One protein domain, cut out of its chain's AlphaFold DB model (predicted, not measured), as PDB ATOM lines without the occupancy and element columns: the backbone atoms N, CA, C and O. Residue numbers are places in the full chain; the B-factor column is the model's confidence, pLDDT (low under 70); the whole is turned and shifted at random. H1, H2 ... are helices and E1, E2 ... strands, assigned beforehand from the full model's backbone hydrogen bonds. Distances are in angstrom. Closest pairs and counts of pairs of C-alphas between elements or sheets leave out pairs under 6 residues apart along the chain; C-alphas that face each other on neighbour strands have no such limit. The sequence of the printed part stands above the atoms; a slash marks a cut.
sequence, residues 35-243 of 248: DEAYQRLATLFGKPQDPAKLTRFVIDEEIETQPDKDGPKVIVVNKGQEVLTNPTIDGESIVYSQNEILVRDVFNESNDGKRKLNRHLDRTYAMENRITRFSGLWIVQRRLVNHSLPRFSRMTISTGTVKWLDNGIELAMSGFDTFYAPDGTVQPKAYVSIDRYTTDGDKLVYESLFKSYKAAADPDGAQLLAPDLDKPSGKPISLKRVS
ATOM      1  N   ASP A  35     175.387 160.372 174.625       95.31
ATOM      2  CA  ASP A  35     176.507 161.296 174.814       95.31
ATOM      3  C   ASP A  35     177.778 160.578 175.283       95.31
ATOM      4  O   ASP A  35     178.851 160.801 174.727       95.31
ATOM      5  N   GLU A  36     177.677 159.668 176.258       95.31
ATOM      6  CA  GLU A  36     178.826 158.874 176.720       95.31
ATOM      7  C   GLU A  36     179.403 158.005 175.594       95.31
ATOM      8  O   GLU A  36     180.622 157.946 175.408       95.31
ATOM      9  N   ALA A  37     178.534 157.353 174.817       95.56
ATOM     10  CA  ALA A  37     178.941 156.555 173.667       95.56
ATOM     11  C   ALA A  37     179.607 157.413 172.585       95.56
ATOM     12  O   ALA A  37     180.642 157.024 172.041       95.56
ATOM     13  N   TYR A  38     179.067 158.601 172.314       95.44
ATOM     14  CA  TYR A  38     179.640 159.551 171.369       95.44
ATOM     15  C   TYR A  38     181.027 160.006 171.814       95.44
ATOM     16  O   TYR A  38     181.953 159.958 171.012       95.44
ATOM     17  N   GLN A  39     181.219 160.373 173.085       93.56
ATOM     18  CA  GLN A  39     182.536 160.792 173.584       93.56
ATOM     19  C   GLN A  39     183.581 159.675 173.465       93.56
ATOM     20  O   GLN A  39     184.732 159.935 173.097       93.56
ATOM     21  N   ARG A  40     183.188 158.419 173.714       92.88
ATOM     22  CA  ARG A  40     184.073 157.264 173.508       92.88
ATOM     23  C   ARG A  40     184.421 157.070 172.037       92.88
ATOM     24  O   ARG A  40     185.600 156.958 171.710       92.88
ATOM     25  N   LEU A  41     183.433 157.097 171.143       93.44
ATOM     26  CA  LEU A  41     183.675 156.974 169.703       93.44
ATOM     27  C   LEU A  41     184.490 158.146 169.151       93.44
ATOM     28  O   LEU A  41     185.364 157.931 168.321       93.44
ATOM     29  N   ALA A  42     184.273 159.366 169.637       90.56
ATOM     30  CA  ALA A  42     185.051 160.538 169.247       90.56
ATOM     31  C   ALA A  42     186.508 160.449 169.737       90.56
ATOM     32  O   ALA A  42     187.428 160.940 169.085       90.56
ATOM     33  N   THR A  43     186.745 159.780 170.866       88.69
ATOM     34  CA  THR A  43     188.100 159.465 171.343       88.69
ATOM     35  C   THR A  43     188.758 158.369 170.500       88.69
ATOM     36  O   THR A  43     189.967 158.408 170.269       88.69
ATOM     37  N   LEU A  44     187.970 157.405 170.014       89.88
ATOM     38  CA  LEU A  44     188.438 156.286 169.198       89.88
ATOM     39  C   LEU A  44     188.757 156.716 167.755       89.88
ATOM     40  O   LEU A  44     189.869 156.507 167.279       89.88
ATOM     41  N   PHE A  45     187.795 157.347 167.081       88.50
ATOM     42  CA  PHE A  45     187.835 157.657 165.648       88.50
ATOM     43  C   PHE A  45     188.288 159.082 165.320       88.50
ATOM     44  O   PHE A  45     188.728 159.319 164.197       88.50
ATOM     45  N   GLY A  46     188.211 160.009 166.280       76.94
ATOM     46  CA  GLY A  46     188.520 161.427 166.080       76.94
ATOM     47  C   GLY A  46     187.335 162.348 166.379       76.94
ATOM     48  O   GLY A  46     186.188 161.916 166.505       76.94
ATOM     49  N   LYS A  47     187.613 163.647 166.534       66.31
ATOM     50  CA  LYS A  47     186.612 164.665 166.886       66.31
ATOM     51  C   LYS A  47     186.153 165.445 165.647       66.31
ATOM     52  O   LYS A  47     187.015 165.902 164.897       66.31
ATOM     53  N   PRO A  48     184.842 165.705 165.465       60.09
ATOM     54  CA  PRO A  48     184.311 166.430 164.305       60.09
ATOM     55  C   PRO A  48     184.930 167.804 164.046       60.09
ATOM     56  O   PRO A  48     184.996 168.223 162.896       60.09
ATOM     57  N   GLN A  49     185.393 168.495 165.094       56.75
ATOM     58  CA  GLN A  49     186.000 169.826 164.973       56.75
ATOM     59  C   GLN A  49     187.355 169.813 164.247       56.75
ATOM     60  O   GLN A  49     187.877 170.882 163.939       56.75
ATOM     61  N   ASP A  50     187.918 168.633 163.964       64.38
ATOM     62  CA  ASP A  50     189.159 168.475 163.214       64.38
ATOM     63  C   ASP A  50     188.970 167.521 162.015       64.38
ATOM     64  O   ASP A  50     189.328 166.339 162.068       64.38
ATOM     65  N   PRO A  51     188.370 168.004 160.909       59.47
ATOM     66  CA  PRO A  51     188.180 167.203 159.703       59.47
ATOM     67  C   PRO A  51     189.501 166.851 159.003       59.47
ATOM     68  O   PRO A  51     189.506 165.972 158.148       59.47
ATOM     69  N   ALA A  52     190.625 167.483 159.362       56.47
ATOM     70  CA  ALA A  52     191.941 167.085 158.866       56.47
ATOM     71  C   ALA A  52     192.452 165.788 159.527       56.47
ATOM     72  O   ALA A  52     193.373 165.165 159.002       56.47
ATOM     73  N   LYS A  53     191.832 165.344 160.631       64.69
ATOM     74  CA  LYS A  53     192.217 164.155 161.410       64.69
ATOM     75  C   LYS A  53     191.319 162.937 161.193       64.69
ATOM     76  O   LYS A  53     191.149 162.128 162.105       64.69
ATOM     77  N   LEU A  54     190.745 162.784 159.997       82.31
ATOM     78  CA  LEU A  54     190.046 161.541 159.659       82.31
ATOM     79  C   LEU A  54     190.984 160.348 159.848       82.31
ATOM     80  O   LEU A  54     192.146 160.389 159.434       82.31
ATOM     81  N   THR A  55     190.477 159.273 160.447       87.19
ATOM     82  CA  THR A  55     191.288 158.071 160.632       87.19
ATOM     83  C   THR A  55     191.487 157.397 159.279       87.19
ATOM     84  O   THR A  55     190.523 156.960 158.646       87.19
ATOM     85  N   ARG A  56     192.744 157.322 158.831       90.88
ATOM     86  CA  ARG A  56     193.130 156.739 157.543       90.88
ATOM     87  C   ARG A  56     193.849 155.415 157.739       90.88
ATOM     88  O   ARG A  56     194.791 155.336 158.521       90.88
ATOM     89  N   PHE A  57     193.457 154.406 156.974       90.94
ATOM     90  CA  PHE A  57     194.199 153.160 156.813       90.94
ATOM     91  C   PHE A  57     194.852 153.138 155.438       90.94
ATOM     92  O   PHE A  57     194.176 153.352 154.432       90.94
ATOM     93  N   VAL A  58     196.151 152.846 155.399       90.88
ATOM     94  CA  VAL A  58     196.843 152.483 154.159       90.88
ATOM     95  C   VAL A  58     196.703 150.978 153.987       90.88
ATOM     96  O   VAL A  58     197.015 150.216 154.901       90.88
ATOM     97  N   ILE A  59     196.193 150.559 152.834       89.94
ATOM     98  CA  ILE A  59     195.889 149.162 152.540       89.94
ATOM     99  C   ILE A  59     196.917 148.659 151.531       89.94
ATOM    100  O   ILE A  59     197.008 149.191 150.426       89.94
ATOM    101  N   ASP A  60     197.669 147.636 151.928       89.56
ATOM    102  CA  ASP A  60     198.548 146.829 151.078       89.56
ATOM    103  C   ASP A  60     198.451 145.381 151.580       89.56
ATOM    104  O   ASP A  60     199.162 144.959 152.492       89.56
ATOM    105  N   GLU A  61     197.438 144.666 151.090       87.81
ATOM    106  CA  GLU A  61     197.040 143.345 151.582       87.81
ATOM    107  C   GLU A  61     197.196 142.300 150.476       87.81
ATOM    108  O   GLU A  61     196.680 142.482 149.371       87.81
ATOM    109  N   GLU A  62     197.816 141.165 150.794       87.06
ATOM    110  CA  GLU A  62     197.789 139.959 149.966       87.06
ATOM    111  C   GLU A  62     196.985 138.873 150.693       87.06
ATOM    112  O   GLU A  62     197.303 138.483 151.815       87.06
ATOM    113  N   ILE A  63     195.904 138.408 150.064       83.94
ATOM    114  CA  ILE A  63     194.974 137.425 150.619       83.94
ATOM    115  C   ILE A  63     195.013 136.177 149.746       83.94
ATOM    116  O   ILE A  63     194.627 136.201 148.575       83.94
ATOM    117  N   GLU A  64     195.417 135.060 150.339       82.25
ATOM    118  CA  GLU A  64     195.355 133.760 149.684       82.25
ATOM    119  C   GLU A  64     193.989 133.117 149.917       82.25
ATOM    120  O   GLU A  64     193.549 132.907 151.049       82.25
ATOM    121  N   THR A  65     193.301 132.780 148.831       73.12
ATOM    122  CA  THR A  65     192.005 132.107 148.886       73.12
ATOM    123  C   THR A  65     192.018 130.852 148.030       73.12
ATOM    124  O   THR A  65     192.763 130.728 147.060       73.12
ATOM    125  N   GLN A  66     191.169 129.898 148.396       69.12
ATOM    126  CA  GLN A  66     190.914 128.712 147.594       69.12
ATOM    127  C   GLN A  66     189.392 128.550 147.541       69.12
ATOM    128  O   GLN A  66     188.808 128.142 148.551       69.12
ATOM    129  N   PRO A  67     188.738 128.986 146.445       58.41
ATOM    130  CA  PRO A  67     187.279 129.030 146.360       58.41
ATOM    131  C   PRO A  67     186.632 127.657 146.566       58.41
ATOM    132  O   PRO A  67     185.629 127.565 147.272       58.41
ATOM    133  N   ASP A  68     187.274 126.611 146.042       62.00
ATOM    134  CA  ASP A  68     186.838 125.217 146.112       62.00
ATOM    135  C   ASP A  68     187.971 124.335 146.651       62.00
ATOM    136  O   ASP A  68     189.146 124.650 146.461       62.00
ATOM    137  N   LYS A  69     187.638 123.216 147.308       59.00
ATOM    138  CA  LYS A  69     188.621 122.305 147.935       59.00
ATOM    139  C   LYS A  69     189.688 121.805 146.949       59.00
ATOM    140  O   LYS A  69     190.847 121.673 147.331       59.00
ATOM    141  N   ASP A  70     189.286 121.613 145.695       68.44
ATOM    142  CA  ASP A  70     190.122 121.096 144.607       68.44
ATOM    143  C   ASP A  70     190.404 122.162 143.523       68.44
ATOM    144  O   ASP A  70     190.925 121.854 142.452       68.44
ATOM    145  N   GLY A  71     190.040 123.427 143.776       65.25
ATOM    146  CA  GLY A  71     190.233 124.541 142.841       65.25
ATOM    147  C   GLY A  71     191.636 125.162 142.910       65.25
ATOM    148  O   GLY A  71     192.347 124.965 143.905       65.25
ATOM    149  N   PRO A  72     192.038 125.947 141.887       70.06
ATOM    150  CA  PRO A  72     193.319 126.645 141.885       70.06
ATOM    151  C   PRO A  72     193.390 127.661 143.027       70.06
ATOM    152  O   PRO A  72     192.385 128.267 143.416       70.06
ATOM    153  N   LYS A  73     194.601 127.873 143.544       81.69
ATOM    154  CA  LYS A  73     194.862 128.919 144.528       81.69
ATOM    155  C   LYS A  73     194.697 130.285 143.859       81.69
ATOM    156  O   LYS A  73     195.227 130.537 142.776       81.69
ATOM    157  N   VAL A  74     193.929 131.154 144.503       84.25
ATOM    158  CA  VAL A  74     193.635 132.506 144.033       84.25
ATOM    159  C   VAL A  74     194.274 133.492 144.998       84.25
ATOM    160  O   VAL A  74     193.916 133.523 146.176       84.25
ATOM    161  N   ILE A  75     195.195 134.306 144.492       86.50
ATOM    162  CA  ILE A  75     195.839 135.380 145.250       86.50
ATOM    163  C   ILE A  75     195.103 136.680 144.946       86.50
ATOM    164  O   ILE A  75     194.939 137.046 143.782       86.50
ATOM    165  N   VAL A  76     194.655 137.378 145.981       87.19
ATOM    166  CA  VAL A  76     194.017 138.691 145.861       87.19
ATOM    167  C   VAL A  76     194.940 139.727 146.477       87.19
ATOM    168  O   VAL A  76     195.208 139.664 147.671       87.19
ATOM    169  N   VAL A  77     195.392 140.687 145.679       89.12
ATOM    170  CA  VAL A  77     196.198 141.818 146.142       89.12
ATOM    171  C   VAL A  77     195.317 143.061 146.149       89.12
ATOM    172  O   VAL A  77     194.772 143.436 145.112       89.12
ATOM    173  N   ASN A  78     195.149 143.686 147.312       89.44
ATOM    174  CA  ASN A  78     194.421 144.943 147.467       89.44
ATOM    175  C   ASN A  78     195.402 146.057 147.825       89.44
ATOM    176  O   ASN A  78     196.140 145.933 148.800       89.44
ATOM    177  N   LYS A  79     195.353 147.167 147.088       92.75
ATOM    178  CA  LYS A  79     196.124 148.377 147.385       92.75
ATOM    179  C   LYS A  79     195.226 149.597 147.406       92.75
ATOM    180  O   LYS A  79     194.417 149.766 146.500       92.75
ATOM    181  N   GLY A  80     195.373 150.465 148.396       92.88
ATOM    182  CA  GLY A  80     194.626 151.716 148.438       92.88
ATOM    183  C   GLY A  80     194.486 152.281 149.839       92.88
ATOM    184  O   GLY A  80     195.423 152.233 150.634       92.88
ATOM    185  N   GLN A  81     193.317 152.846 150.126       93.31
ATOM    186  CA  GLN A  81     193.057 153.496 151.403       93.31
ATOM    187  C   GLN A  81     191.609 153.337 151.854       93.31
ATOM    188  O   GLN A  81     190.683 153.299 151.042       93.31
ATOM    189  N   GLU A  82     191.430 153.323 153.168       92.69
ATOM    190  CA  GLU A  82     190.139 153.496 153.823       92.69
ATOM    191  C   GLU A  82     190.192 154.734 154.716       92.69
ATOM    192  O   GLU A  82     191.192 154.989 155.388       92.69
ATOM    193  N   VAL A  83     189.107 155.503 154.722       91.94
ATOM    194  CA  VAL A  83     188.930 156.675 155.573       91.94
ATOM    195  C   VAL A  83     187.657 156.512 156.395       91.94
ATOM    196  O   VAL A  83     186.560 156.379 155.845       91.94
ATOM    197  N   LEU A  84     187.810 156.570 157.715       92.44
ATOM    198  CA  LEU A  84     186.724 156.668 158.684       92.44
ATOM    199  C   LEU A  84     186.407 158.137 158.953       92.44
ATOM    200  O   LEU A  84     187.300 158.921 159.285       92.44
ATOM    201  N   THR A  85     185.133 158.513 158.850       91.00
ATOM    202  CA  THR A  85     184.703 159.849 159.267       91.00
ATOM    203  C   THR A  85     184.650 159.952 160.787       91.00
ATOM    204  O   THR A  85     184.431 158.964 161.489       91.00
ATOM    205  N   ASN A  86     184.763 161.178 161.297       90.88
ATOM    206  CA  ASN A  86     184.441 161.446 162.693       90.88
ATOM    207  C   ASN A  86     182.965 161.083 162.968       90.88
ATOM    208  O   ASN A  86     182.115 161.319 162.098       90.88
ATOM    209  N   PRO A  87     182.642 160.519 164.143       93.62
ATOM    210  CA  PRO A  87     181.266 160.251 164.527       93.62
ATOM    211  C   PRO A  87     180.513 161.556 164.774       93.62
ATOM    212  O   PRO A  87     181.094 162.545 165.207       93.62
ATOM    213  N   THR A  88     179.207 161.548 164.539       93.50
ATOM    214  CA  THR A  88     178.290 162.665 164.815       93.50
ATOM    215  C   THR A  88     177.036 162.145 165.509       93.50
ATOM    216  O   THR A  88     176.702 160.971 165.357       93.50
ATOM    217  N   ILE A  89     176.360 162.986 166.293       94.31
ATOM    218  CA  ILE A  89     175.049 162.652 166.866       94.31
ATOM    219  C   ILE A  89     173.969 163.064 165.861       94.31
ATOM    220  O   ILE A  89     173.944 164.211 165.422       94.31
ATOM    221  N   ASP A  90     173.080 162.131 165.530       93.50
ATOM    222  CA  ASP A  90     171.899 162.332 164.689       93.50
ATOM    223  C   ASP A  90     170.668 161.772 165.416       93.50
ATOM    224  O   ASP A  90     170.426 160.560 165.432       93.50
ATOM    225  N   GLY A  91     169.924 162.656 166.085       91.31
ATOM    226  CA  GLY A  91     168.812 162.276 166.956       91.31
ATOM    227  C   GLY A  91     169.272 161.377 168.108       91.31
ATOM    228  O   GLY A  91     170.130 161.758 168.900       91.31
ATOM    229  N   GLU A  92     168.706 160.172 168.191       92.25
ATOM    230  CA  GLU A  92     169.051 159.153 169.198       92.25
ATOM    231  C   GLU A  92     170.147 158.181 168.723       92.25
ATOM    232  O   GLU A  92     170.356 157.116 169.311       92.25
ATOM    233  N   SER A  93     170.845 158.521 167.640       96.88
ATOM    234  CA  SER A  93     171.880 157.685 167.044       96.88
ATOM    235  C   SER A  93     173.226 158.400 166.957       96.88
ATOM    236  O   SER A  93     173.310 159.623 166.904       96.88
ATOM    237  N   ILE A  94     174.294 157.611 166.859       97.12
ATOM    238  CA  ILE A  94     175.631 158.071 166.479       97.12
ATOM    239  C   ILE A  94     175.926 157.544 165.080       97.12
ATOM    240  O   ILE A  94     175.785 156.344 164.839       97.12
ATOM    241  N   VAL A  95     176.339 158.423 164.171       96.00
ATOM    242  CA  VAL A  95     176.575 158.097 162.761       96.00
ATOM    243  C   VAL A  95     178.022 158.379 162.376       96.00
ATOM    244  O   VAL A  95     178.570 159.425 162.725       96.00
ATOM    245  N   TYR A  96     178.637 157.447 161.648       94.56
ATOM    246  CA  TYR A  96     179.945 157.613 161.011       94.56
ATOM    247  C   TYR A  96     180.030 156.773 159.734       94.56
ATOM    248  O   TYR A  96     179.370 155.741 159.608       94.56
ATOM    249  N   SER A  97     180.883 157.180 158.802       93.69
ATOM    250  CA  SER A  97     181.023 156.541 157.496       93.69
ATOM    251  C   SER A  97     182.416 155.965 157.279       93.69
ATOM    252  O   SER A  97     183.406 156.443 157.827       93.69
ATOM    253  N   GLN A  98     182.474 154.936 156.443       92.94
ATOM    254  CA  GLN A  98     183.681 154.271 155.963       92.94
ATOM    255  C   GLN A  98     183.743 154.427 154.458       92.94
ATOM    256  O   GLN A  98     182.837 153.978 153.755       92.94
ATOM    257  N   ASN A  99     184.802 155.062 153.973       92.88
ATOM    258  CA  ASN A  99     185.031 155.256 152.552       92.88
ATOM    259  C   ASN A  99     186.313 154.541 152.151       92.88
ATOM    260  O   ASN A  99     187.398 154.925 152.576       92.88
ATOM    261  N   GLU A 100     186.184 153.509 151.335       91.38
ATOM    262  CA  GLU A 100     187.287 152.698 150.841       91.38
ATOM    263  C   GLU A 100     187.464 152.942 149.338       91.38
ATOM    264  O   GLU A 100     186.497 152.954 148.572       91.38
ATOM    265  N   ILE A 101     188.714 153.144 148.924       91.19
ATOM    266  CA  ILE A 101     189.145 153.223 147.528       91.19
ATOM    267  C   ILE A 101     190.303 152.241 147.375       91.19
ATOM    268  O   ILE A 101     191.367 152.441 147.964       91.19
ATOM    269  N   LEU A 102     190.092 151.184 146.596       90.06
ATOM    270  CA  LEU A 102     191.059 150.122 146.357       90.06
ATOM    271  C   LEU A 102     191.251 149.861 144.873       90.06
ATOM    272  O   LEU A 102     190.296 149.824 144.105       90.06
ATOM    273  N   VAL A 103     192.478 149.511 144.529       89.81
ATOM    274  CA  VAL A 103     192.814 148.709 143.363       89.81
ATOM    275  C   VAL A 103     192.918 147.259 143.822       89.81
ATOM    276  O   VAL A 103     193.613 146.954 144.794       89.81
ATOM    277  N   ARG A 104     192.207 146.357 143.146       88.81
ATOM    278  CA  ARG A 104     192.245 144.916 143.401       88.81
ATOM    279  C   ARG A 104     192.762 144.172 142.184       88.81
ATOM    280  O   ARG A 104     192.085 144.124 141.157       88.81
ATOM    281  N   ASP A 105     193.859 143.460 142.381       90.31
ATOM    282  CA  ASP A 105     194.371 142.480 141.437       90.31
ATOM    283  C   ASP A 105     194.054 141.065 141.918       90.31
ATOM    284  O   ASP A 105     194.226 140.720 143.087       90.31
ATOM    285  N   VAL A 106     193.557 140.229 141.010       88.06
ATOM    286  CA  VAL A 106     193.256 138.820 141.269       88.06
ATOM    287  C   VAL A 106     194.125 137.970 140.363       88.06
ATOM    288  O   VAL A 106     194.016 138.047 139.137       88.06
ATOM    289  N   PHE A 107     194.948 137.126 140.968       89.62
ATOM    290  CA  PHE A 107     195.830 136.198 140.282       89.62
ATOM    291  C   PHE A 107     195.349 134.767 140.483       89.62
ATOM    292  O   PHE A 107     194.933 134.390 141.578       89.62
ATOM    293  N   ASN A 108     195.469 133.956 139.436       86.56
ATOM    294  CA  ASN A 108     195.440 132.505 139.584       86.56
ATOM    295  C   ASN A 108     196.892 132.030 139.703       86.56
ATOM    296  O   ASN A 108     197.719 132.386 138.856       86.56
ATOM    297  N   GLU A 109     197.196 131.258 140.742       83.94
ATOM    298  CA  GLU A 109     198.510 130.651 140.954       83.94
ATOM    299  C   GLU A 109     198.482 129.202 140.455       83.94
ATOM    300  O   GLU A 109     197.640 128.402 140.872       83.94
ATOM    301  N   SER A 110     199.361 128.875 139.505       80.75
ATOM    302  CA  SER A 110     199.552 127.502 139.029       80.75
ATOM    303  C   SER A 110     200.392 126.683 140.012       80.75
ATOM    304  O   SER A 110     201.067 127.225 140.882       80.75
ATOM    305  N   ASN A 111     200.395 125.356 139.847       79.19
ATOM    306  CA  ASN A 111     201.141 124.433 140.716       79.19
ATOM    307  C   ASN A 111     202.663 124.691 140.746       79.19
ATOM    308  O   ASN A 111     203.329 124.257 141.678       79.19
ATOM    309  N   ASP A 112     203.217 125.383 139.743       82.75
ATOM    310  CA  ASP A 112     204.625 125.802 139.677       82.75
ATOM    311  C   ASP A 112     204.887 127.184 140.318       82.75
ATOM    312  O   ASP A 112     205.981 127.727 140.180       82.75
ATOM    313  N   GLY A 113     203.895 127.769 141.004       81.44
ATOM    314  CA  GLY A 113     204.002 129.048 141.716       81.44
ATOM    315  C   GLY A 113     203.911 130.291 140.825       81.44
ATOM    316  O   GLY A 113     204.082 131.411 141.305       81.44
ATOM    317  N   LYS A 114     203.644 130.138 139.521       85.06
ATOM    318  CA  LYS A 114     203.488 131.289 138.624       85.06
ATOM    319  C   LYS A 114     202.124 131.940 138.804       85.06
ATOM    320  O   LYS A 114     201.084 131.286 138.777       85.06
ATOM    321  N   ARG A 115     202.137 133.268 138.917       89.25
ATOM    322  CA  ARG A 115     200.937 134.097 139.060       89.25
ATOM    323  C   ARG A 115     200.536 134.669 137.705       89.25
ATOM    324  O   ARG A 115     201.294 135.422 137.098       89.25
ATOM    325  N   LYS A 116     199.327 134.349 137.242       90.06
ATOM    326  CA  LYS A 116     198.720 134.992 136.069       90.06
ATOM    327  C   LYS A 116     197.648 135.968 136.532       90.06
ATOM    328  O   LYS A 116     196.675 135.544 137.157       90.06
ATOM    329  N   LEU A 117     197.807 137.252 136.197       89.50
ATOM    330  CA  LEU A 117     196.766 138.253 136.434       89.50
ATOM    331  C   LEU A 117     195.510 137.841 135.661       89.50
ATOM    332  O   LEU A 117     195.527 137.698 134.440       89.50
ATOM    333  N   ASN A 118     194.435 137.607 136.400       87.06
ATOM    334  CA  ASN A 118     193.149 137.184 135.867       87.06
ATOM    335  C   ASN A 118     192.156 138.351 135.838       87.06
ATOM    336  O   ASN A 118     191.276 138.406 134.982       87.06
ATOM    337  N   ARG A 119     192.272 139.288 136.787       85.56
ATOM    338  CA  ARG A 119     191.369 140.435 136.882       85.56
ATOM    339  C   ARG A 119     192.028 141.614 137.583       85.56
ATOM    340  O   ARG A 119     192.684 141.414 138.596       85.56
ATOM    341  N   HIS A 120     191.744 142.808 137.083       88.38
ATOM    342  CA  HIS A 120     192.046 144.091 137.704       88.38
ATOM    343  C   HIS A 120     190.726 144.834 137.940       88.38
ATOM    344  O   HIS A 120     189.856 144.815 137.063       88.38
ATOM    345  N   LEU A 121     190.531 145.407 139.125       87.00
ATOM    346  CA  LEU A 121     189.292 146.085 139.508       87.00
ATOM    347  C   LEU A 121     189.574 147.310 140.370       87.00
ATOM    348  O   LEU A 121     190.133 147.173 141.457       87.00
ATOM    349  N   ASP A 122     189.017 148.448 139.973       87.50
ATOM    350  CA  ASP A 122     188.891 149.608 140.849       87.50
ATOM    351  C   ASP A 122     187.615 149.488 141.687       87.50
ATOM    352  O   ASP A 122     186.488 149.399 141.181       87.50
ATOM    353  N   ARG A 123     187.791 149.449 143.006       85.31
ATOM    354  CA  ARG A 123     186.718 149.311 143.987       85.31
ATOM    355  C   ARG A 123     186.597 150.587 144.795       85.31
ATOM    356  O   ARG A 123     187.521 150.960 145.506       85.31
ATOM    357  N   THR A 124     185.426 151.199 144.753       88.00
ATOM    358  CA  THR A 124     185.024 152.210 145.724       88.00
ATOM    359  C   THR A 124     183.870 151.681 146.553       88.00
ATOM    360  O   THR A 124     182.995 150.975 146.042       88.00
ATOM    361  N   TYR A 125     183.897 151.997 147.842       87.75
ATOM    362  CA  TYR A 125     182.885 151.622 148.818       87.75
ATOM    363  C   TYR A 125     182.629 152.780 149.758       87.75
ATOM    364  O   TYR A 125     183.566 153.310 150.339       87.75
ATOM    365  N   ALA A 126     181.364 153.130 149.938       90.31
ATOM    366  CA  ALA A 126     180.927 154.047 150.976       90.31
ATOM    367  C   ALA A 126     179.888 153.331 151.834       90.31
ATOM    368  O   ALA A 126     178.842 152.919 151.328       90.31
ATOM    369  N   MET A 127     180.174 153.168 153.118       92.25
ATOM    370  CA  MET A 127     179.268 152.568 154.094       92.25
ATOM    371  C   MET A 127     178.965 153.578 155.190       92.25
ATOM    372  O   MET A 127     179.864 154.270 155.652       92.25
ATOM    373  N   GLU A 128     177.715 153.633 155.629       94.25
ATOM    374  CA  GLU A 128     177.285 154.402 156.793       94.25
ATOM    375  C   GLU A 128     176.986 153.432 157.935       94.25
ATOM    376  O   GLU A 128     176.291 152.432 157.744       94.25
ATOM    377  N   ASN A 129     177.513 153.725 159.117       95.62
ATOM    378  CA  ASN A 129     177.253 153.003 160.351       95.62
ATOM    379  C   ASN A 129     176.424 153.899 161.271       95.62
ATOM    380  O   ASN A 129     176.779 155.052 161.504       95.62
ATOM    381  N   ARG A 130     175.349 153.343 161.826       97.25
ATOM    382  CA  ARG A 130     174.455 153.982 162.787       97.25
ATOM    383  C   ARG A 130     174.415 153.140 164.056       97.25
ATOM    384  O   ARG A 130     173.978 151.993 164.015       97.25
ATOM    385  N   ILE A 131     174.854 153.702 165.176       97.62
ATOM    386  CA  ILE A 131     174.802 153.074 166.500       97.62
ATOM    387  C   ILE A 131     173.665 153.710 167.295       97.62
ATOM    388  O   ILE A 131     173.570 154.929 167.366       97.62
ATOM    389  N   THR A 132     172.780 152.904 167.871       97.00
ATOM    390  CA  THR A 132     171.616 153.361 168.652       97.00
ATOM    391  C   THR A 132     171.484 152.525 169.916       97.00
ATOM    392  O   THR A 132     171.864 151.352 169.933       97.00
ATOM    393  N   ARG A 133     170.939 153.112 170.984       94.50
ATOM    394  CA  ARG A 133     170.607 152.382 172.208       94.50
ATOM    395  C   ARG A 133     169.113 152.074 172.234       94.50
ATOM    396  O   ARG A 133     168.305 152.989 172.259       94.50
ATOM    397  N   PHE A 134     168.748 150.797 172.274       91.50
ATOM    398  CA  PHE A 134     167.358 150.348 172.326       91.50
ATOM    399  C   PHE A 134     167.158 149.372 173.484       91.50
ATOM    400  O   PHE A 134     167.802 148.327 173.540       91.50
ATOM    401  N   SER A 135     166.274 149.708 174.428       89.50
ATOM    402  CA  SER A 135     165.955 148.861 175.593       89.50
ATOM    403  C   SER A 135     167.191 148.365 176.368       89.50
ATOM    404  O   SER A 135     167.266 147.215 176.788       89.50
ATOM    405  N   GLY A 136     168.196 149.233 176.530       86.56
ATOM    406  CA  GLY A 136     169.451 148.912 177.223       86.56
ATOM    407  C   GLY A 136     170.505 148.196 176.371       86.56
ATOM    408  O   GLY A 136     171.651 148.108 176.806       86.56
ATOM    409  N   LEU A 137     170.164 147.761 175.156       92.56
ATOM    410  CA  LEU A 137     171.094 147.159 174.204       92.56
ATOM    411  C   LEU A 137     171.651 148.211 173.250       92.56
ATOM    412  O   LEU A 137     170.935 149.102 172.797       92.56
ATOM    413  N   TRP A 138     172.927 148.076 172.910       96.69
ATOM    414  CA  TRP A 138     173.547 148.865 171.858       96.69
ATOM    415  C   TRP A 138     173.476 148.104 170.540       96.69
ATOM    416  O   TRP A 138     173.993 146.993 170.422       96.69
ATOM    417  N   ILE A 139     172.824 148.710 169.557       97.06
ATOM    418  CA  ILE A 139     172.576 148.139 168.238       97.06
ATOM    419  C   ILE A 139     173.373 148.939 167.216       97.06
ATOM    420  O   ILE A 139     173.472 150.162 167.319       97.06
ATOM    421  N   VAL A 140     173.926 148.247 166.229       97.06
ATOM    422  CA  VAL A 140     174.537 148.856 165.050       97.06
ATOM    423  C   VAL A 140     173.762 148.454 163.806       97.06
ATOM    424  O   VAL A 140     173.387 147.294 163.634       97.06
ATOM    425  N   GLN A 141     173.545 149.420 162.929       95.81
ATOM    426  CA  GLN A 141     173.091 149.207 161.569       95.81
ATOM    427  C   GLN A 141     174.147 149.762 160.624       95.81
ATOM    428  O   GLN A 141     174.564 150.909 160.754       95.81
ATOM    429  N   ARG A 142     174.555 148.962 159.647       93.88
ATOM    430  CA  ARG A 142     175.441 149.379 158.570       93.88
ATOM    431  C   ARG A 142     174.705 149.300 157.249       93.88
ATOM    432  O   ARG A 142     174.135 148.264 156.908       93.88
ATOM    433  N   ARG A 143     174.755 150.389 156.493       90.50
ATOM    434  CA  ARG A 143     174.170 150.503 155.161       90.50
ATOM    435  C   ARG A 143     175.262 150.787 154.145       90.50
ATOM    436  O   ARG A 143     176.058 151.705 154.321       90.50
ATOM    437  N   LEU A 144     175.247 150.049 153.042       87.88
ATOM    438  CA  LEU A 144     176.036 150.400 151.869       87.88
ATOM    439  C   LEU A 144     175.387 151.602 151.172       87.88
ATOM    440  O   LEU A 144     174.243 151.511 150.737       87.88
ATOM    441  N   VAL A 145     176.090 152.731 151.102       87.88
ATOM    442  CA  VAL A 145     175.618 153.978 150.476       87.88
ATOM    443  C   VAL A 145     175.927 153.974 148.983       87.88
ATOM    444  O   VAL A 145     175.062 154.302 148.177       87.88
ATOM    445  N   ASN A 146     177.146 153.578 148.617       85.38
ATOM    446  CA  ASN A 146     177.600 153.491 147.232       85.38
ATOM    447  C   ASN A 146     178.663 152.391 147.084       85.38
ATOM    448  O   ASN A 146     179.443 152.155 148.010       85.38
ATOM    449  N   HIS A 147     178.712 151.739 145.924       86.19
ATOM    450  CA  HIS A 147     179.787 150.821 145.557       86.19
ATOM    451  C   HIS A 147     180.029 150.808 144.047       86.19
ATOM    452  O   HIS A 147     179.093 150.927 143.261       86.19
ATOM    453  N   SER A 148     181.266 150.538 143.628       83.56
ATOM    454  CA  SER A 148     181.578 150.285 142.212       83.56
ATOM    455  C   SER A 148     181.505 148.806 141.814       83.56
ATOM    456  O   SER A 148     181.840 148.455 140.684       83.56
ATOM    457  N   LEU A 149     181.102 147.894 142.716       75.62
ATOM    458  CA  LEU A 149     181.139 146.467 142.390       75.62
ATOM    459  C   LEU A 149     180.058 146.008 141.397       75.62
ATOM    460  O   LEU A 149     178.883 145.990 141.760       75.62
ATOM    461  N   PRO A 150     180.444 145.466 140.223       67.81
ATOM    462  CA  PRO A 150     179.498 145.087 139.172       67.81
ATOM    463  C   PRO A 150     178.661 143.847 139.508       67.81
ATOM    464  O   PRO A 150     177.646 143.598 138.870       67.81
ATOM    465  N   ARG A 151     179.076 143.035 140.491       67.56
ATOM    466  CA  ARG A 151     178.334 141.823 140.877       67.56
ATOM    467  C   ARG A 151     177.258 142.076 141.922       67.56
ATOM    468  O   ARG A 151     176.465 141.172 142.131       67.56
ATOM    469  N   PHE A 152     177.242 143.229 142.581       70.06
ATOM    470  CA  PHE A 152     176.256 143.540 143.615       70.06
ATOM    471  C   PHE A 152     174.998 144.120 142.967       70.06
ATOM    472  O   PHE A 152     175.089 145.074 142.199       70.06
ATOM    473  N   SER A 153     173.836 143.525 143.253       67.44
ATOM    474  CA  SER A 153     172.567 143.921 142.621       67.44
ATOM    475  C   SER A 153     171.701 144.839 143.489       67.44
ATOM    476  O   SER A 153     170.928 145.632 142.955       67.44
ATOM    477  N   ARG A 154     171.807 144.744 144.823       66.12
ATOM    478  CA  ARG A 154     171.035 145.560 145.773       66.12
ATOM    479  C   ARG A 154     171.868 145.964 146.982       66.12
ATOM    480  O   ARG A 154     172.855 145.313 147.317       66.12
ATOM    481  N   MET A 155     171.416 147.042 147.622       62.34
ATOM    482  CA  MET A 155     172.063 147.680 148.766       62.34
ATOM    483  C   MET A 155     172.026 146.788 150.008       62.34
ATOM    484  O   MET A 155     170.960 146.353 150.443       62.34
ATOM    485  N   THR A 156     173.201 146.568 150.587       71.31
ATOM    486  CA  THR A 156     173.409 145.809 151.818       71.31
ATOM    487  C   THR A 156     172.923 146.596 153.028       71.31
ATOM    488  O   THR A 156     173.334 147.743 153.239       71.31
ATOM    489  N   ILE A 157     172.102 145.957 153.858       79.69
ATOM    490  CA  ILE A 157     171.911 146.351 155.251       79.69
ATOM    491  C   ILE A 157     172.430 145.197 156.101       79.69
ATOM    492  O   ILE A 157     172.034 144.048 155.917       79.69
ATOM    493  N   SER A 158     173.333 145.517 157.019       90.50
ATOM    494  CA  SER A 158     173.694 144.621 158.111       90.50
ATOM    495  C   SER A 158     173.283 145.243 159.427       90.50
ATOM    496  O   SER A 158     173.326 146.460 159.599       90.50
ATOM    497  N   THR A 159     172.851 144.397 160.345       93.88
ATOM    498  CA  THR A 159     172.420 144.800 161.679       93.88
ATOM    499  C   THR A 159     173.049 143.888 162.705       93.88
ATOM    500  O   THR A 159     173.322 142.714 162.435       93.88
ATOM    501  N   GLY A 160     173.283 144.423 163.891       95.19
ATOM    502  CA  GLY A 160     174.010 143.705 164.911       95.19
ATOM    503  C   GLY A 160     174.030 144.412 166.245       95.19
ATOM    504  O   GLY A 160     173.321 145.391 166.470       95.19
ATOM    505  N   THR A 161     174.889 143.923 167.122       96.81
ATOM    506  CA  THR A 161     175.090 144.477 168.460       96.81
ATOM    507  C   THR A 161     176.461 145.115 168.580       96.81
ATOM    508  O   THR A 161     177.428 144.642 167.979       96.81
ATOM    509  N   VAL A 162     176.552 146.149 169.412       97.50
ATOM    510  CA  VAL A 162     177.820 146.759 169.809       97.50
ATOM    511  C   VAL A 162     178.226 146.210 171.167       97.50
ATOM    512  O   VAL A 162     177.497 146.344 172.152       97.50
ATOM    513  N   LYS A 163     179.420 145.632 171.227       96.19
ATOM    514  CA  LYS A 163     180.115 145.341 172.472       96.19
ATOM    515  C   LYS A 163     181.143 146.439 172.717       96.19
ATOM    516  O   LYS A 163     182.018 146.683 171.889       96.19
ATOM    517  N   TRP A 164     181.033 147.094 173.865       95.06
ATOM    518  CA  TRP A 164     182.000 148.094 174.300       95.06
ATOM    519  C   TRP A 164     183.191 147.405 174.958       95.06
ATOM    520  O   TRP A 164     183.015 146.486 175.758       95.06
ATOM    521  N   LEU A 165     184.392 147.829 174.577       94.75
ATOM    522  CA  LEU A 165     185.660 147.353 175.118       94.75
ATOM    523  C   LEU A 165     186.348 148.519 175.832       94.75
ATOM    524  O   LEU A 165     186.082 149.683 175.527       94.75
ATOM    525  N   ASP A 166     187.281 148.217 176.730       91.31
ATOM    526  CA  ASP A 166     188.016 149.244 177.482       91.31
ATOM    527  C   ASP A 166     188.796 150.189 176.556       91.31
ATOM    528  O   ASP A 166     188.885 151.390 176.804       91.31
ATOM    529  N   ASN A 167     189.326 149.653 175.453       92.31
ATOM    530  CA  ASN A 167     190.131 150.373 174.470       92.31
ATOM    531  C   ASN A 167     189.474 150.449 173.080       92.31
ATOM    532  O   ASN A 167     190.173 150.670 172.089       92.31
ATOM    533  N   GLY A 168     188.163 150.214 172.966       94.94
ATOM    534  CA  GLY A 168     187.548 150.089 171.649       94.94
ATOM    535  C   GLY A 168     186.084 149.666 171.614       94.94
ATOM    536  O   GLY A 168     185.349 149.755 172.595       94.94
ATOM    537  N   ILE A 169     185.671 149.183 170.446       96.88
ATOM    538  CA  ILE A 169     184.346 148.615 170.198       96.88
ATOM    539  C   ILE A 169     184.460 147.357 169.340       96.88
ATOM    540  O   ILE A 169     185.388 147.201 168.548       96.88
ATOM    541  N   GLU A 170     183.467 146.490 169.456       97.81
ATOM    542  CA  GLU A 170     183.261 145.348 168.579       97.81
ATOM    543  C   GLU A 170     181.820 145.354 168.065       97.81
ATOM    544  O   GLU A 170     180.870 145.534 168.826       97.81
ATOM    545  N   LEU A 171     181.666 145.176 166.759       97.31
ATOM    546  CA  LEU A 171     180.403 145.157 166.043       97.31
ATOM    547  C   LEU A 171     180.173 143.730 165.552       97.31
ATOM    548  O   LEU A 171     180.803 143.290 164.590       97.31
ATOM    549  N   ALA A 172     179.276 143.003 166.209       96.69
ATOM    550  CA  ALA A 172     178.865 141.674 165.771       96.69
ATOM    551  C   ALA A 172     177.598 141.816 164.928       96.69
ATOM    552  O   ALA A 172     176.532 142.117 165.463       96.69
ATOM    553  N   MET A 173     177.720 141.646 163.614       95.00
ATOM    554  CA  MET A 173     176.673 141.941 162.638       95.00
ATOM    555  C   MET A 173     176.346 140.731 161.775       95.00
ATOM    556  O   MET A 173     177.192 139.885 161.498       95.00
ATOM    557  N   SER A 174     175.113 140.695 161.286       93.38
ATOM    558  CA  SER A 174     174.700 139.813 160.200       93.38
ATOM    559  C   SER A 174     174.045 140.629 159.096       93.38
ATOM    560  O   SER A 174     173.503 141.707 159.350       93.38
ATOM    561  N   GLY A 175     174.137 140.149 157.862       89.62
ATOM    562  CA  GLY A 175     173.607 140.863 156.712       89.62
ATOM    563  C   GLY A 175     173.361 139.972 155.511       89.62
ATOM    564  O   GLY A 175     173.698 138.783 155.500       89.62
ATOM    565  N   PHE A 176     172.754 140.593 154.503       84.69
ATOM    566  CA  PHE A 176     172.392 139.977 153.235       84.69
ATOM    567  C   PHE A 176     172.953 140.796 152.100       84.69
ATOM    568  O   PHE A 176     172.698 141.995 151.997       84.69
ATOM    569  N   ASP A 177     173.632 140.098 151.209       80.69
ATOM    570  CA  ASP A 177     174.045 140.624 149.928       80.69
ATOM    571  C   ASP A 177     173.318 139.867 148.821       80.69
ATOM    572  O   ASP A 177     172.962 138.697 148.967       80.69
ATOM    573  N   THR A 178     173.118 140.524 147.686       76.62
ATOM    574  CA  THR A 178     172.579 139.886 146.481       76.62
ATOM    575  C   THR A 178     173.575 140.043 145.351       76.62
ATOM    576  O   THR A 178     173.998 141.159 145.035       76.62
ATOM    577  N   PHE A 179     173.944 138.919 144.741       75.44
ATOM    578  CA  PHE A 179     174.969 138.883 143.709       75.44
ATOM    579  C   PHE A 179     174.452 138.311 142.404       75.44
ATOM    580  O   PHE A 179     173.664 137.369 142.417       75.44
ATOM    581  N   TYR A 180     174.995 138.791 141.289       70.38
ATOM    582  CA  TYR A 180     174.847 138.121 140.003       70.38
ATOM    583  C   TYR A 180     175.744 136.873 139.935       70.38
ATOM    584  O   TYR A 180     176.988 136.950 139.941       70.38
ATOM    585  N   ALA A 181     175.102 135.711 139.866       71.62
ATOM    586  CA  ALA A 181     175.719 134.447 139.499       71.62
ATOM    587  C   ALA A 181     176.209 134.485 138.034       71.62
ATOM    588  O   ALA A 181     175.826 135.379 137.275       71.62
ATOM    589  N   PRO A 182     177.114 133.573 137.617       68.56
ATOM    590  CA  PRO A 182     177.646 133.561 136.249       68.56
ATOM    591  C   PRO A 182     176.582 133.426 135.151       68.56
ATOM    592  O   PRO A 182     176.800 133.899 134.043       68.56
ATOM    593  N   ASP A 183     175.442 132.810 135.467       74.62
ATOM    594  CA  ASP A 183     174.282 132.655 134.582       74.62
ATOM    595  C   ASP A 183     173.377 133.903 134.528       74.62
ATOM    596  O   ASP A 183     172.337 133.891 133.875       74.62
ATOM    597  N   GLY A 184     173.759 134.984 135.216       72.94
ATOM    598  CA  GLY A 184     172.994 136.226 135.301       72.94
ATOM    599  C   GLY A 184     171.875 136.211 136.344       72.94
ATOM    600  O   GLY A 184     171.237 137.244 136.550       72.94
ATOM    601  N   THR A 185     171.643 135.091 137.038       79.75
ATOM    602  CA  THR A 185     170.646 135.027 138.116       79.75
ATOM    603  C   THR A 185     171.120 135.778 139.356       79.75
ATOM    604  O   THR A 185     172.318 135.886 139.624       79.75
ATOM    605  N   VAL A 186     170.181 136.316 140.135       75.44
ATOM    606  CA  VAL A 186     170.492 136.969 141.411       75.44
ATOM    607  C   VAL A 186     170.395 135.943 142.530       75.44
ATOM    608  O   VAL A 186     169.343 135.342 142.734       75.44
ATOM    609  N   GLN A 187     171.481 135.769 143.277       76.06
ATOM    610  CA  GLN A 187     171.530 134.870 144.424       76.06
ATOM    611  C   GLN A 187     171.764 135.661 145.712       76.06
ATOM    612  O   GLN A 187     172.744 136.416 145.795       76.06
ATOM    613  N   PRO A 188     170.895 135.508 146.725       78.81
ATOM    614  CA  PRO A 188     171.158 136.064 148.032       78.81
ATOM    615  C   PRO A 188     172.234 135.246 148.734       78.81
ATOM    616  O   PRO A 188     172.309 134.019 148.624       78.81
ATOM    617  N   LYS A 189     173.060 135.941 149.500       80.44
ATOM    618  CA  LYS A 189     174.072 135.337 150.347       80.44
ATOM    619  C   LYS A 189     174.021 136.013 151.700       80.44
ATOM    620  O   LYS A 189     174.100 137.237 151.796       80.44
ATOM    621  N   ALA A 190     173.896 135.195 152.732       89.00
ATOM    622  CA  ALA A 190     173.942 135.663 154.097       89.00
ATOM    623  C   ALA A 190     175.394 135.725 154.569       89.00
ATOM    624  O   ALA A 190     176.247 134.937 154.136       89.00
ATOM    625  N   TYR A 191     175.678 136.625 155.495       90.25
ATOM    626  CA  TYR A 191     176.969 136.667 156.159       90.25
ATOM    627  C   TYR A 191     176.842 137.080 157.618       90.25
ATOM    628  O   TYR A 191     175.873 137.716 158.030       90.25
ATOM    629  N   VAL A 192     177.867 136.717 158.384       93.88
ATOM    630  CA  VAL A 192     178.145 137.247 159.716       93.88
ATOM    631  C   VAL A 192     179.517 137.906 159.668       93.88
ATOM    632  O   VAL A 192     180.451 137.350 159.083       93.88
ATOM    633  N   SER A 193     179.631 139.081 160.274       94.31
ATOM    634  CA  SER A 193     180.889 139.799 160.440       94.31
ATOM    635  C   SER A 193     181.083 140.223 161.890       94.31
ATOM    636  O   SER A 193     180.141 140.679 162.537       94.31
ATOM    637  N   ILE A 194     182.307 140.100 162.385       97.12
ATOM    638  CA  ILE A 194     182.735 140.679 163.656       97.12
ATOM    639  C   ILE A 194     183.817 141.692 163.328       97.12
ATOM    640  O   ILE A 194     184.910 141.301 162.930       97.12
ATOM    641  N   ASP A 195     183.498 142.968 163.505       96.81
ATOM    642  CA  ASP A 195     184.395 144.083 163.228       96.81
ATOM    643  C   ASP A 195     184.824 144.717 164.544       96.81
ATOM    644  O   ASP A 195     183.994 145.226 165.296       96.81
ATOM    645  N   ARG A 196     186.119 144.709 164.833       97.94
ATOM    646  CA  ARG A 196     186.689 145.256 166.057       97.94
ATOM    647  C   ARG A 196     187.551 146.469 165.741       97.94
ATOM    648  O   ARG A 196     188.436 146.397 164.896       97.94
ATOM    649  N   TYR A 197     187.312 147.555 166.465       96.56
ATOM    650  CA  TYR A 197     188.118 148.769 166.436       96.56
ATOM    651  C   TYR A 197     188.724 148.985 167.812       96.56
ATOM    652  O   TYR A 197     187.988 149.211 168.769       96.56
ATOM    653  N   THR A 198     190.046 148.938 167.921       95.94
ATOM    654  CA  THR A 198     190.765 149.137 169.187       95.94
ATOM    655  C   THR A 198     191.915 150.106 169.016       95.94
ATOM    656  O   THR A 198     192.539 150.144 167.960       95.94
ATOM    657  N   THR A 199     192.240 150.863 170.055       92.50
ATOM    658  CA  THR A 199     193.446 151.694 170.056       92.50
ATOM    659  C   THR A 199     194.687 150.873 170.392       92.50
ATOM    660  O   THR A 199     194.673 150.108 171.360       92.50
ATOM    661  N   ASP A 200     195.767 151.110 169.651       92.50
ATOM    662  CA  ASP A 200     197.129 150.672 169.966       92.50
ATOM    663  C   ASP A 200     198.056 151.896 169.886       92.50
ATOM    664  O   ASP A 200     198.370 152.396 168.801       92.50
ATOM    665  N   GLY A 201     198.393 152.461 171.048       88.75
ATOM    666  CA  GLY A 201     199.065 153.756 171.143       88.75
ATOM    667  C   GLY A 201     198.254 154.887 170.498       88.75
ATOM    668  O   GLY A 201     197.101 155.144 170.851       88.75
ATOM    669  N   ASP A 202     198.863 155.586 169.543       87.88
ATOM    670  CA  ASP A 202     198.250 156.682 168.791       87.88
ATOM    671  C   ASP A 202     197.494 156.222 167.531       87.88
ATOM    672  O   ASP A 202     196.908 157.061 166.837       87.88
ATOM    673  N   LYS A 203     197.444 154.911 167.266       91.00
ATOM    674  CA  LYS A 203     196.813 154.310 166.084       91.00
ATOM    675  C   LYS A 203     195.504 153.608 166.422       91.00
ATOM    676  O   LYS A 203     195.287 153.134 167.538       91.00
ATOM    677  N   LEU A 204     194.646 153.506 165.414       93.81
ATOM    678  CA  LEU A 204     193.470 152.652 165.420       93.81
ATOM    679  C   LEU A 204     193.800 151.340 164.706       93.81
ATOM    680  O   LEU A 204     194.302 151.336 163.583       93.81
ATOM    681  N   VAL A 205     193.489 150.225 165.347       95.06
ATOM    682  CA  VAL A 205     193.568 148.889 164.764       95.06
ATOM    683  C   VAL A 205     192.153 148.442 164.440       95.06
ATOM    684  O   VAL A 205     191.280 148.458 165.306       95.06
ATOM    685  N   TYR A 206     191.942 148.051 163.189       95.75
ATOM    686  CA  TYR A 206     190.713 147.441 162.717       95.75
ATOM    687  C   TYR A 206     190.970 145.969 162.413       95.75
ATOM    688  O   TYR A 206     191.853 145.638 161.624       95.75
ATOM    689  N   GLU A 207     190.206 145.083 163.033       96.75
ATOM    690  CA  GLU A 207     190.221 143.647 162.765       96.75
ATOM    691  C   GLU A 207     188.817 143.238 162.340       96.75
ATOM    692  O   GLU A 207     187.847 143.607 162.995       96.75
ATOM    693  N   SER A 208     188.685 142.479 161.257       94.12
ATOM    694  CA  SER A 208     187.389 141.933 160.858       94.12
ATOM    695  C   SER A 208     187.487 140.452 160.558       94.12
ATOM    696  O   SER A 208     188.418 139.990 159.894       94.12
ATOM    697  N   LEU A 209     186.509 139.713 161.071       93.75
ATOM    698  CA  LEU A 209     186.264 138.317 160.759       93.75
ATOM    699  C   LEU A 209     184.931 138.217 160.030       93.75
ATOM    700  O   LEU A 209     183.881 138.502 160.600       93.75
ATOM    701  N   PHE A 210     184.970 137.750 158.791       91.00
ATOM    702  CA  PHE A 210     183.809 137.591 157.932       91.00
ATOM    703  C   PHE A 210     183.582 136.121 157.591       91.00
ATOM    704  O   PHE A 210     184.498 135.400 157.186       91.00
ATOM    705  N   LYS A 211     182.333 135.668 157.695       90.62
ATOM    706  CA  LYS A 211     181.930 134.319 157.306       90.62
ATOM    707  C   LYS A 211     180.621 134.351 156.542       90.62
ATOM    708  O   LYS A 211     179.630 134.920 156.985       90.62
ATOM    709  N   SER A 212     180.621 133.698 155.390       89.06
ATOM    710  CA  SER A 212     179.423 133.521 154.584       89.06
ATOM    711  C   SER A 212     178.626 132.287 154.993       89.06
ATOM    712  O   SER A 212     179.196 131.267 155.382       89.06
ATOM    713  N   TYR A 213     177.313 132.357 154.798       89.69
ATOM    714  CA  TYR A 213     176.345 131.298 155.070       89.69
ATOM    715  C   TYR A 213     175.318 131.223 153.938       89.69
ATOM    716  O   TYR A 213     175.163 132.167 153.154       89.69
ATOM    717  N   LYS A 214     174.608 130.098 153.840       87.44
ATOM    718  CA  LYS A 214     173.353 130.074 153.081       87.44
ATOM    719  C   LYS A 214     172.314 130.946 153.796       87.44
ATOM    720  O   LYS A 214     172.391 131.135 155.008       87.44
ATOM    721  N   ALA A 215     171.359 131.491 153.048       87.00
ATOM    722  CA  ALA A 215     170.177 132.089 153.661       87.00
ATOM    723  C   ALA A 215     169.349 130.987 154.339       87.00
ATOM    724  O   ALA A 215     169.219 129.889 153.788       87.00
ATOM    725  N   ALA A 216     168.816 131.278 155.523       88.50
ATOM    726  CA  ALA A 216     167.828 130.436 156.176       88.50
ATOM    727  C   ALA A 216     166.557 130.369 155.323       88.50
ATOM    728  O   ALA A 216     166.300 131.251 154.503       88.50
ATOM    729  N   ALA A 217     165.774 129.314 155.509       89.69
ATOM    730  CA  ALA A 217     164.480 129.155 154.867       89.69
ATOM    731  C   ALA A 217     163.423 128.861 155.929       89.69
ATOM    732  O   ALA A 217     163.728 128.237 156.948       89.69
ATOM    733  N   ASP A 218     162.202 129.327 155.699       88.31
ATOM    734  CA  ASP A 218     161.050 128.921 156.493       88.31
ATOM    735  C   ASP A 218     160.641 127.462 156.168       88.31
ATOM    736  O   ASP A 218     161.220 126.835 155.270       88.31
ATOM    737  N   PRO A 219     159.670 126.882 156.898       91.19
ATOM    738  CA  PRO A 219     159.204 125.519 156.640       91.19
ATOM    739  C   PRO A 219     158.648 125.287 155.228       91.19
ATOM    740  O   PRO A 219     158.698 124.155 154.747       91.19
ATOM    741  N   ASP A 220     158.162 126.336 154.562       91.69
ATOM    742  CA  ASP A 220     157.610 126.285 153.205       91.69
ATOM    743  C   ASP A 220     158.696 126.490 152.126       91.69
ATOM    744  O   ASP A 220     158.432 126.396 150.924       91.69
ATOM    745  N   GLY A 221     159.946 126.725 152.543       83.69
ATOM    746  CA  GLY A 221     161.110 126.896 151.679       83.69
ATOM    747  C   GLY A 221     161.365 128.337 151.229       83.69
ATOM    748  O   GLY A 221     162.272 128.562 150.421       83.69
ATOM    749  N   ALA A 222     160.621 129.322 151.739       85.31
ATOM    750  CA  ALA A 222     160.862 130.726 151.439       85.31
ATOM    751  C   ALA A 222     162.133 131.214 152.144       85.31
ATOM    752  O   ALA A 222     162.335 130.999 153.339       85.31
ATOM    753  N   GLN A 223     163.013 131.884 151.398       82.19
ATOM    754  CA  GLN A 223     164.272 132.383 151.944       82.19
ATOM    755  C   GLN A 223     164.043 133.555 152.899       82.19
ATOM    756  O   GLN A 223     163.395 134.546 152.563       82.19
ATOM    757  N   LEU A 224     164.642 133.449 154.078       81.69
ATOM    758  CA  LEU A 224     164.627 134.458 155.121       81.69
ATOM    759  C   LEU A 224     165.841 135.381 154.992       81.69
ATOM    760  O   LEU A 224     166.925 134.973 154.571       81.69
ATOM    761  N   LEU A 225     165.682 136.618 155.460       78.94
ATOM    762  CA  LEU A 225     166.783 137.561 155.675       78.94
ATOM    763  C   LEU A 225     167.517 137.241 156.994       78.94
ATOM    764  O   LEU A 225     167.726 138.117 157.829       78.94
ATOM    765  N   ALA A 226     167.885 135.970 157.188       83.81
ATOM    766  CA  ALA A 226     168.703 135.493 158.304       83.81
ATOM    767  C   ALA A 226     169.689 134.391 157.851       83.81
ATOM    768  O   ALA A 226     169.372 133.637 156.927       83.81
ATOM    769  N   PRO A 227     170.932 134.356 158.372       88.81
ATOM    770  CA  PRO A 227     171.902 133.336 157.988       88.81
ATOM    771  C   PRO A 227     171.498 131.977 158.561       88.81
ATOM    772  O   PRO A 227     171.126 131.877 159.728       88.81
ATOM    773  N   ASP A 228     171.631 130.921 157.763       90.75
ATOM    774  CA  ASP A 228     171.589 129.541 158.244       90.75
ATOM    775  C   ASP A 228     172.968 129.191 158.822       90.75
ATOM    776  O   ASP A 228     173.900 128.853 158.082       90.75
ATOM    777  N   LEU A 229     173.115 129.344 160.140       89.94
ATOM    778  CA  LEU A 229     174.396 129.181 160.837       89.94
ATOM    779  C   LEU A 229     174.948 127.747 160.760       89.94
ATOM    780  O   LEU A 229     176.164 127.567 160.852       89.94
ATOM    781  N   ASP A 230     174.095 126.758 160.488       92.06
ATOM    782  CA  ASP A 230     174.490 125.358 160.301       92.06
ATOM    783  C   ASP A 230     175.010 125.081 158.880       92.06
ATOM    784  O   ASP A 230     175.577 124.020 158.606       92.06
ATOM    785  N   LYS A 231     174.856 126.040 157.954       89.06
ATOM    786  CA  LYS A 231     175.273 125.923 156.548       89.06
ATOM    787  C   LYS A 231     176.296 126.998 156.151       89.06
ATOM    788  O   LYS A 231     176.013 127.833 155.279       89.06
ATOM    789  N   PRO A 232     177.514 126.978 156.730       88.38
ATOM    790  CA  PRO A 232     178.591 127.870 156.318       88.38
ATOM    791  C   PRO A 232     178.981 127.646 154.851       88.38
ATOM    792  O   PRO A 232     179.013 126.519 154.360       88.38
ATOM    793  N   SER A 233     179.351 128.723 154.158       82.38
ATOM    794  CA  SER A 233     179.882 128.680 152.791       82.38
ATOM    795  C   SER A 233     181.246 129.369 152.703       82.38
ATOM    796  O   SER A 233     181.488 130.389 153.349       82.38
ATOM    797  N   GLY A 234     182.160 128.792 151.916       74.69
ATOM    798  CA  GLY A 234     183.535 129.285 151.766       74.69
ATOM    799  C   GLY A 234     184.373 129.228 153.054       74.69
ATOM    800  O   GLY A 234     183.909 128.802 154.117       74.69
ATOM    801  N   LYS A 235     185.634 129.661 152.976       81.56
ATOM    802  CA  LYS A 235     186.502 129.842 154.154       81.56
ATOM    803  C   LYS A 235     186.179 131.176 154.855       81.56
ATOM    804  O   LYS A 235     185.768 132.115 154.172       81.56
ATOM    805  N   PRO A 236     186.318 131.270 156.192       85.69
ATOM    806  CA  PRO A 236     186.301 132.563 156.869       85.69
ATOM    807  C   PRO A 236     187.395 133.471 156.298       85.69
ATOM    808  O   PRO A 236     188.474 132.992 155.948       85.69
ATOM    809  N   ILE A 237     187.111 134.765 156.217       84.50
ATOM    810  CA  ILE A 237     188.069 135.790 155.809       84.50
ATOM    811  C   ILE A 237     188.397 136.603 157.052       84.50
ATOM    812  O   ILE A 237     187.488 137.098 157.712       84.50
ATOM    813  N   SER A 238     189.681 136.722 157.362       88.81
ATOM    814  CA  SER A 238     190.172 137.592 158.425       88.81
ATOM    815  C   SER A 238     190.994 138.700 157.793       88.81
ATOM    816  O   SER A 238     191.809 138.431 156.912       88.81
ATOM    817  N   LEU A 239     190.797 139.926 158.253       89.56
ATOM    818  CA  LEU A 239     191.578 141.086 157.841       89.56
ATOM    819  C   LEU A 239     192.010 141.875 159.072       89.56
ATOM    820  O   LEU A 239     191.311 141.893 160.087       89.56
ATOM    821  N   LYS A 240     193.162 142.530 158.963       93.25
ATOM    822  CA  LYS A 240     193.685 143.433 159.980       93.25
ATOM    823  C   LYS A 240     194.302 144.646 159.305       93.25
ATOM    824  O   LYS A 240     195.171 144.495 158.453       93.25
ATOM    825  N   ARG A 241     193.876 145.834 159.720       93.00
ATOM    826  CA  ARG A 241     194.368 147.126 159.243       93.00
ATOM    827  C   ARG A 241     194.825 147.956 160.428       93.00
ATOM    828  O   ARG A 241     194.244 147.893 161.509       93.00
ATOM    829  N   VAL A 242     195.868 148.745 160.216       93.19
ATOM    830  CA  VAL A 242     196.392 149.675 161.218       93.19
ATOM    831  C   VAL A 242     196.399 151.063 160.605       93.19
ATOM    832  O   VAL A 242     196.862 151.239 159.478       93.19
ATOM    833  N   SER A 243     195.833 152.031 161.315       92.56
ATOM    834  CA  SER A 243     195.735 153.393 160.816       92.56
ATOM    835  C   SER A 243     197.090 154.088 160.805       92.56
ATOM    836  O   SER A 243     198.041 153.707 161.499       92.56
TER     837      SER A 243
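AT A GLANCE: This is residues 35 to 243 of the 248 residues of an uncharacterized protein of Rhodopirellula solitaria (UniProt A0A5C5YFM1). Eleven antiparallel strands curl into a barrel, nearly closed, with the short helix H1 set into one end. The edge strands E1 and E11 approach each other at the seam without being paired as neighbours. The printed part has 209 residues, with H1 first and then E1 to E11 in order; the class is mostly strand. The sheet is branched, its neighbour pairs antiparallel, and E3 to E11 form a meander, each strand the antiparallel neighbour of the one before. The whole is compact, with a radius of gyration of the C-alphas of 18.4 A and spans of 53 by 47 by 27 A.

HOW THE PARTS SIT: H1, residues 35 to 45, is on the twisted sheet, with 49 pairs of C-alphas within 10 A, and every O i to N i+4 pair in it is within hydrogen-bond range. The N and O pairs named next are within that range too. E1, residues 55 to 65, and E2, residues 73 to 84, form a hairpin, with N 57 and O 82 at 2.8 A. E4, residues 93 to 109, has E2 (N 77 and O 105, 2.8 A) and E3, residues 88 to 90 (N 88 and O 95, 2.9 A), on one side. On the other side of E4 is E5, residues 115 to 134 (N 100 and O 125, 2.8 A). Hairpins follow with E6, residues 137 to 147 (N 130 and O 141, 2.8 A), E7, residues 152 to 165 (N 142 and O 158, 2.8 A), E8, residues 168 to 180 (N 163 and O 170, 2.8 A), E9, residues 186 to 200 (N 171 and O 195, 2.7 A), E10, residues 203 to 217 (N 196 and O 207, 2.8 A), and E11, residues 223 to 242 (N 210 and O 237, 2.8 A). The closest C-alphas of E1 and E11 are those of Phe 57 and Val 242, 6.0 A apart. Those of H1 and E4 are Tyr 38 and Ile 94, 6.5 A, and those of H1 and E9 are Leu 44 and Thr 199, 6.8 A. E4 and E9 are apart.

IN THESE COORDINATES: H1 begins at C-alpha 35, (176.507, 161.296, 174.814), and measures 15.0 A. E5 measures 50.0 A, E4 46.1 A and E10 42.5 A. E11 bends by 89 degrees at residue 231 and ends at C-alpha 242, (196.392, 149.675, 161.218).

THE WHOLE: The C-alphas farthest apart, those of Gly 91 and Asp 112, are 57.9 A apart. The printed part has no cut and no long link. The mean pLDDT of the printed part is 86.7; low confidence includes residues 47 to 53 and 66 to 71.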